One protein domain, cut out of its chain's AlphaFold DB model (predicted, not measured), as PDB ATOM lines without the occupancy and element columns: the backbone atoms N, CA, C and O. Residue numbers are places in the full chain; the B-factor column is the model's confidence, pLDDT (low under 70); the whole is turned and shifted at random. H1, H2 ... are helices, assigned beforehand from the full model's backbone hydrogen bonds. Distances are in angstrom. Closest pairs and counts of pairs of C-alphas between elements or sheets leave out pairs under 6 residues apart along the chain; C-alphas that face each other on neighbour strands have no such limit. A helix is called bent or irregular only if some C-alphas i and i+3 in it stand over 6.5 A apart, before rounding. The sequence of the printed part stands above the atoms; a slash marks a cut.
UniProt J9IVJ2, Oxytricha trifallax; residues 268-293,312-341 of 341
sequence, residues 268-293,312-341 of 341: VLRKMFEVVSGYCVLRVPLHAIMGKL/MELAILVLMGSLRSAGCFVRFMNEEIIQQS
ATOM      1  N   VAL A 268      79.414 -75.717  67.604       79.06
ATOM      2  CA  VAL A 268      78.519 -75.941  68.749       79.06
ATOM      3  C   VAL A 268      77.998 -74.615  69.295       79.06
ATOM      4  O   VAL A 268      76.790 -74.471  69.451       79.06
ATOM      5  N   LEU A 269      78.850 -73.613  69.522       78.94
ATOM      6  CA  LEU A 269      78.413 -72.310  70.030       78.94
ATOM      7  C   LEU A 269      77.543 -71.544  69.036       78.94
ATOM      8  O   LEU A 269      76.526 -70.987  69.440       78.94
ATOM      9  N   ARG A 270      77.888 -71.538  67.745       79.50
ATOM     10  CA  ARG A 270      77.063 -70.911  66.705       79.50
ATOM     11  C   ARG A 270      75.695 -71.586  66.642       79.50
ATOM     12  O   ARG A 270      74.677 -70.903  66.587       79.50
ATOM     13  N   LYS A 271      75.653 -72.919  66.734       79.25
ATOM     14  CA  LYS A 271      74.396 -73.670  66.789       79.25
ATOM     15  C   LYS A 271      73.616 -73.423  68.078       79.25
ATOM     16  O   LYS A 271      72.398 -73.313  68.005       79.25
ATOM     17  N   MET A 272      74.281 -73.276  69.219       80.62
ATOM     18  CA  MET A 272      73.637 -72.877  70.473       80.62
ATOM     19  C   MET A 272      73.027 -71.478  70.355       80.62
ATOM     20  O   MET A 272      71.874 -71.293  70.727       80.62
ATOM     21  N   PHE A 273      73.742 -70.514  69.771       81.06
ATOM     22  CA  PHE A 273      73.223 -69.165  69.532       81.06
ATOM     23  C   PHE A 273      72.038 -69.150  68.562       81.06
ATOM     24  O   PHE A 273      71.064 -68.447  68.815       81.06
ATOM     25  N   GLU A 274      72.068 -69.941  67.486       84.06
ATOM     26  CA  GLU A 274      70.913 -70.114  66.590       84.06
ATOM     27  C   GLU A 274      69.689 -70.657  67.349       84.06
ATOM     28  O   GLU A 274      68.583 -70.154  67.178       84.06
ATOM     29  N   VAL A 275      69.877 -71.652  68.224       83.94
ATOM     30  CA  VAL A 275      68.779 -72.236  69.013       83.94
ATOM     31  C   VAL A 275      68.247 -71.243  70.044       83.94
ATOM     32  O   VAL A 275      67.037 -71.061  70.142       83.94
ATOM     33  N   VAL A 276      69.130 -70.571  70.786       82.75
ATOM     34  CA  VAL A 276      68.744 -69.585  71.805       82.75
ATOM     35  C   VAL A 276      68.067 -68.375  71.164       82.75
ATOM     36  O   VAL A 276      67.033 -67.932  71.654       82.75
ATOM     37  N   SER A 277      68.590 -67.862  70.048       79.62
ATOM     38  CA  SER A 277      67.964 -66.747  69.327       79.62
ATOM     39  C   SER A 277      66.600 -67.135  68.761       79.62
ATOM     40  O   SER A 277      65.637 -66.403  68.979       79.62
ATOM     41  N   GLY A 278      66.476 -68.310  68.131       85.62
ATOM     42  CA  GLY A 278      65.186 -68.834  67.675       85.62
ATOM     43  C   GLY A 278      64.187 -68.994  68.824       85.62
ATOM     44  O   GLY A 278      63.029 -68.596  68.703       85.62
ATOM     45  N   TYR A 279      64.648 -69.491  69.972       82.88
ATOM     46  CA  TYR A 279      63.837 -69.606  71.179       82.88
ATOM     47  C   TYR A 279      63.382 -68.239  71.708       82.88
ATOM     48  O   TYR A 279      62.201 -68.065  71.993       82.88
ATOM     49  N   CYS A 280      64.266 -67.239  71.784       80.44
ATOM     50  CA  CYS A 280      63.903 -65.884  72.204       80.44
ATOM     51  C   CYS A 280      62.894 -65.230  71.247       80.44
ATOM     52  O   CYS A 280      61.925 -64.626  71.708       80.44
ATOM     53  N   VAL A 281      63.087 -65.384  69.933       87.62
ATOM     54  CA  VAL A 281      62.191 -64.829  68.905       87.62
ATOM     55  C   VAL A 281      60.800 -65.462  68.968       87.62
ATOM     56  O   VAL A 281      59.821 -64.761  68.744       87.62
ATOM     57  N   LEU A 282      60.687 -66.748  69.310       85.81
ATOM     58  CA  LEU A 282      59.391 -67.415  69.487       85.81
ATOM     59  C   LEU A 282      58.751 -67.111  70.850       85.81
ATOM     60  O   LEU A 282      57.548 -66.858  70.930       85.81
ATOM     61  N   ARG A 283      59.541 -67.107  71.929       83.50
ATOM     62  CA  ARG A 283      59.044 -66.980  73.308       83.50
ATOM     63  C   ARG A 283      58.442 -65.609  73.597       83.50
ATOM     64  O   ARG A 283      57.379 -65.534  74.206       83.50
ATOM     65  N   VAL A 284      59.109 -64.532  73.183       85.19
ATOM     66  CA  VAL A 284      58.672 -63.153  73.471       85.19
ATOM     67  C   VAL A 284      57.266 -62.851  72.918       85.19
ATOM     68  O   VAL A 284      56.414 -62.417  73.698       85.19
ATOM     69  N   PRO A 285      56.951 -63.106  71.631       87.50
ATOM     70  CA  PRO A 285      55.609 -62.873  71.103       87.50
ATOM     71  C   PRO A 285      54.567 -63.840  71.674       87.50
ATOM     72  O   PRO A 285      53.446 -63.409  71.932       87.50
ATOM     73  N   LEU A 286      54.911 -65.107  71.945       85.44
ATOM     74  CA  LEU A 286      53.989 -66.053  72.590       85.44
ATOM     75  C   LEU A 286      53.559 -65.574  73.983       85.44
ATOM     76  O   LEU A 286      52.370 -65.601  74.296       85.44
ATOM     77  N   HIS A 287      54.499 -65.066  74.785       83.00
ATOM     78  CA  HIS A 287      54.182 -64.469  76.084       83.00
ATOM     79  C   HIS A 287      53.287 -63.232  75.953       83.00
ATOM     80  O   HIS A 287      52.354 -63.064  76.736       83.00
ATOM     81  N   ALA A 288      53.533 -62.385  74.949       84.50
ATOM     82  CA  ALA A 288      52.714 -61.201  74.700       84.50
ATOM     83  C   ALA A 288      51.279 -61.556  74.258       84.50
ATOM     84  O   ALA A 288      50.325 -60.914  74.697       84.50
ATOM     85  N   ILE A 289      51.112 -62.586  73.421       88.25
ATOM     86  CA  ILE A 289      49.801 -63.065  72.953       88.25
ATOM     87  C   ILE A 289      49.026 -63.717  74.102       88.25
ATOM     88  O   ILE A 289      47.869 -63.371  74.336       88.25
ATOM     89  N   MET A 290      49.669 -64.609  74.860       82.69
ATOM     90  CA  MET A 290      49.058 -65.276  76.016       82.69
ATOM     91  C   MET A 290      48.647 -64.278  77.103       82.69
ATOM     92  O   MET A 290      47.559 -64.398  77.664       82.69
ATOM     93  N   GLY A 291      49.464 -63.248  77.354       82.50
ATOM     94  CA  GLY A 291      49.121 -62.178  78.292       82.50
ATOM     95  C   GLY A 291      47.840 -61.434  77.901       82.50
ATOM     96  O   GLY A 291      47.004 -61.166  78.760       82.50
ATOM     97  N   LYS A 292      47.636 -61.175  76.602       84.81
ATOM     98  CA  LYS A 292      46.410 -60.532  76.094       84.81
ATOM     99  C   LYS A 292      45.182 -61.441  76.133       84.81
ATOM    100  O   LYS A 292      44.078 -60.954  76.362       84.81
ATOM    101  N   LEU A 293      45.353 -62.745  75.915       82.31
ATOM    102  CA  LEU A 293      44.252 -63.709  76.014       82.31
ATOM    103  C   LEU A 293      43.814 -63.916  77.471       82.31
ATOM    104  O   LEU A 293      42.624 -64.053  77.740       82.31
ATOM    105  N   MET A 312      56.038 -77.340  79.785       80.12
ATOM    106  CA  MET A 312      55.978 -77.217  78.328       80.12
ATOM    107  C   MET A 312      57.264 -76.608  77.741       80.12
ATOM    108  O   MET A 312      57.734 -77.058  76.695       80.12
ATOM    109  N   GLU A 313      57.878 -75.635  78.426       75.81
ATOM    110  CA  GLU A 313      59.172 -75.062  78.024       75.81
ATOM    111  C   GLU A 313      60.304 -76.097  78.075       75.81
ATOM    112  O   GLU A 313      61.087 -76.197  77.126       75.81
ATOM    113  N   LEU A 314      60.369 -76.907  79.137       74.56
ATOM    114  CA  LEU A 314      61.337 -78.001  79.245       74.56
ATOM    115  C   LEU A 314      61.101 -79.077  78.179       74.56
ATOM    116  O   LEU A 314      62.060 -79.539  77.563       74.56
ATOM    117  N   ALA A 315      59.843 -79.435  77.903       77.50
ATOM    118  CA  ALA A 315      59.503 -80.415  76.875       77.50
ATOM    119  C   ALA A 315      59.938 -79.960  75.470       77.50
ATOM    120  O   ALA A 315      60.526 -80.750  74.732       77.50
ATOM    121  N   ILE A 316      59.732 -78.682  75.117       80.12
ATOM    122  CA  ILE A 316      60.195 -78.121  73.836       80.12
ATOM    123  C   ILE A 316      61.724 -78.144  73.744       80.12
ATOM    124  O   ILE A 316      62.265 -78.518  72.704       80.12
ATOM    125  N   LEU A 317      62.436 -77.775  74.814       75.25
ATOM    126  CA  LEU A 317      63.902 -77.790  74.824       75.25
ATOM    127  C   LEU A 317      64.463 -79.212  74.672       75.25
ATOM    128  O   LEU A 317      65.419 -79.411  73.921       75.25
ATOM    129  N   VAL A 318      63.846 -80.205  75.320       74.88
ATOM    130  CA  VAL A 318      64.231 -81.621  75.193       74.88
ATOM    131  C   VAL A 318      63.942 -82.147  73.783       74.88
ATOM    132  O   VAL A 318      64.808 -82.796  73.193       74.88
ATOM    133  N   LEU A 319      62.784 -81.825  73.197       77.50
ATOM    134  CA  LEU A 319      62.440 -82.208  71.818       77.50
ATOM    135  C   LEU A 319      63.398 -81.587  70.794       77.50
ATOM    136  O   LEU A 319      63.921 -82.280  69.922       77.50
ATOM    137  N   MET A 320      63.696 -80.295  70.935       76.62
ATOM    138  CA  MET A 320      64.648 -79.588  70.073       76.62
ATOM    139  C   MET A 320      66.078 -80.130  70.223       76.62
ATOM    140  O   MET A 320      66.802 -80.229  69.233       76.62
ATOM    141  N   GLY A 321      66.485 -80.509  71.439       73.94
ATOM    142  CA  GLY A 321      67.783 -81.134  71.698       73.94
ATOM    143  C   GLY A 321      67.916 -82.524  71.068       73.94
ATOM    144  O   GLY A 321      68.905 -82.804  70.392       73.94
ATOM    145  N   SER A 322      66.897 -83.368  71.238       71.88
ATOM    146  CA  SER A 322      66.887 -84.772  70.792       71.88
ATOM    147  C   SER A 322      66.772 -84.941  69.272       71.88
ATOM    148  O   SER A 322      67.506 -85.736  68.684       71.88
ATOM    149  N   LEU A 323      65.936 -84.141  68.600       73.06
ATOM    150  CA  LEU A 323      65.863 -84.130  67.129       73.06
ATOM    151  C   LEU A 323      67.201 -83.720  66.493       73.06
ATOM    152  O   LEU A 323      67.568 -84.183  65.413       73.06
ATOM    153  N   ARG A 324      67.964 -82.867  67.179       65.19
ATOM    154  CA  ARG A 324      69.223 -82.323  66.666       65.19
ATOM    155  C   ARG A 324      70.417 -83.234  66.946       65.19
ATOM    156  O   ARG A 324      71.275 -83.366  66.075       65.19
ATOM    157  N   SER A 325      70.449 -83.913  68.097       66.44
ATOM    158  CA  SER A 325      71.452 -84.953  68.370       66.44
ATOM    159  C   SER A 325      71.329 -86.118  67.390       66.44
ATOM    160  O   SER A 325      72.349 -86.620  66.920       66.44
ATOM    161  N   ALA A 326      70.103 -86.484  67.004       69.25
ATOM    162  CA  ALA A 326      69.865 -87.495  65.976       69.25
ATOM    163  C   ALA A 326      70.445 -87.076  64.610       69.25
ATOM    164  O   ALA A 326      71.136 -87.862  63.969       69.25
ATOM    165  N   GLY A 327      70.255 -85.818  64.193       69.12
ATOM    166  CA  GLY A 327      70.810 -85.310  62.931       69.12
ATOM    167  C   GLY A 327      72.345 -85.266  62.894       69.12
ATOM    168  O   GLY A 327      72.948 -85.597  61.874       69.12
ATOM    169  N   CYS A 328      72.994 -84.893  64.003       65.19
ATOM    170  CA  CYS A 328      74.457 -84.937  64.113       65.19
ATOM    171  C   CYS A 328      74.994 -86.373  64.104       65.19
ATOM    172  O   CYS A 328      76.006 -86.625  63.456       65.19
ATOM    173  N   PHE A 329      74.303 -87.306  64.764       60.75
ATOM    174  CA  PHE A 329      74.676 -88.721  64.769       60.75
ATOM    175  C   PHE A 329      74.580 -89.340  63.367       60.75
ATOM    176  O   PHE A 329      75.510 -90.005  62.926       60.75
ATOM    177  N   VAL A 330      73.516 -89.039  62.614       74.56
ATOM    178  CA  VAL A 330      73.359 -89.503  61.222       74.56
ATOM    179  C   VAL A 330      74.457 -88.949  60.307       74.56
ATOM    180  O   VAL A 330      74.982 -89.676  59.469       74.56
ATOM    181  N   ARG A 331      74.844 -87.677  60.474       72.62
ATOM    182  CA  ARG A 331      75.945 -87.082  59.698       72.62
ATOM    183  C   ARG A 331      77.299 -87.705  60.023       72.62
ATOM    184  O   ARG A 331      78.056 -87.979  59.103       72.62
ATOM    185  N   PHE A 332      77.564 -87.944  61.305       72.50
ATOM    186  CA  PHE A 332      78.785 -88.605  61.757       72.50
ATOM    187  C   PHE A 332      78.899 -90.018  61.173       72.50
ATOM    188  O   PHE A 332      79.913 -90.348  60.571       72.50
ATOM    189  N   MET A 333      77.818 -90.803  61.243       68.88
ATOM    190  CA  MET A 333      77.770 -92.148  60.657       68.88
ATOM    191  C   MET A 333      77.994 -92.128  59.135       68.88
ATOM    192  O   MET A 333      78.684 -92.992  58.608       68.88
ATOM    193  N   ASN A 334      77.462 -91.131  58.419       73.19
ATOM    194  CA  ASN A 334      77.676 -91.009  56.971       73.19
ATOM    195  C   ASN A 334      79.125 -90.658  56.601       73.19
ATOM    196  O   ASN A 334      79.626 -91.157  55.598       73.19
ATOM    197  N   GLU A 335      79.797 -89.807  57.377       71.69
ATOM    198  CA  GLU A 335      81.204 -89.468  57.124       71.69
ATOM    199  C   GLU A 335      82.145 -90.636  57.452       71.69
ATOM    200  O   GLU A 335      83.111 -90.858  56.723       71.69
ATOM    201  N   GLU A 336      81.834 -91.431  58.481       68.94
ATOM    202  CA  GLU A 336      82.610 -92.627  58.834       68.94
ATOM    203  C   GLU A 336      82.497 -93.727  57.764       68.94
ATOM    204  O   GLU A 336      83.492 -94.360  57.417       68.94
ATOM    205  N   ILE A 337      81.308 -93.900  57.173       73.19
ATOM    206  CA  ILE A 337      81.079 -94.854  56.076       73.19
ATOM    207  C   ILE A 337      81.858 -94.449  54.812       73.19
ATOM    208  O   ILE A 337      82.429 -95.314  54.155       73.19
ATOM    209  N   ILE A 338      81.936 -93.152  54.492       73.56
ATOM    210  CA  ILE A 338      82.670 -92.646  53.315       73.56
ATOM    211  C   ILE A 338      84.192 -92.765  53.489       73.56
ATOM    212  O   ILE A 338      84.904 -92.920  52.505       73.56
ATOM    213  N   GLN A 339      84.715 -92.699  54.716       64.62
ATOM    214  CA  GLN A 339      86.154 -92.874  54.960       64.62
ATOM    215  C   GLN A 339      86.610 -94.340  54.938       64.62
ATOM    216  O   GLN A 339      87.811 -94.593  54.835       64.62
ATOM    217  N   GLN A 340      85.684 -95.296  55.051       59.94
ATOM    218  CA  GLN A 340      85.980 -96.733  54.997       59.94
ATOM    219  C   GLN A 340      85.770 -97.357  53.605       59.94
ATOM    220  O   GLN A 340      86.210 -98.489  53.392       59.94
ATOM    221  N   SER A 341      85.127 -96.639  52.675       60.50
ATOM    222  CA  SER A 341      84.993 -96.994  51.251       60.50
ATOM    223  C   SER A 341      86.080 -96.347  50.408       60.50
ATOM    224  O   SER A 341      86.622 -97.037  49.518       60.50
TER     225      SER A 341
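Overview. This is residues 268 to 293 and 312 to 341 of the 341 residues of a protein of Oxytricha trifallax (UniProt J9IVJ2). Two long helices, H1 and then H2, run past each other in opposite directions as a loose, staggered pair with a gap between them, the middle of H1 beside the first part of H2. Much of each helix sticks out free of the other: residues 268 to 274 and 284 to 293 of H1, and residues 322 to 340 of H2 with Ser 341 after them. The printed part has 56 residues, with two named helices and no named strand; its class is all helix. It is extended, with a radius of gyration of the C-alphas of 16.6 A, and its outline is a rod spanning 59 by 20 by 12 A.

Along the chain. Find C-alpha 268 at (78.519, -75.941, 68.749); from there H1, residues 268 to 293, runs 37.1 A to C-alpha 293 at (44.252, -63.709, 76.014). H1 is neither bent nor irregular, but only just: C-alphas 282 and 285 are 6.1 A apart. After the cut, H2, residues 312 to 340, runs 42.7 A from C-alpha 312 at (55.978, -77.217, 78.328) to C-alpha 340 at (85.980, -96.733, 54.997).

Arrangement. H1 and H2 are near each other, with 8 pairs of C-alphas within 10 A. Their closest C-alphas are 8.5 A apart. Look along the backbones for O i to N i+4 pairs within hydrogen-bond range: you will find 21 of 22 in H1 and 24 of 25 in H2.

Size, cuts and confidence. The two C-alphas farthest apart are those of Lys 292 and Ser 341, at 58.6 A. The link from H1 to H2 runs across the cut: residues 294 to 311 are not printed, and C-alphas 293 and 312 are 18.0 A apart. Ser 341 is the chain's last residue. The mean pLDDT of the printed part is 76.8; residues 324 to 329, 333, 336 and 339 to 341 are under 70.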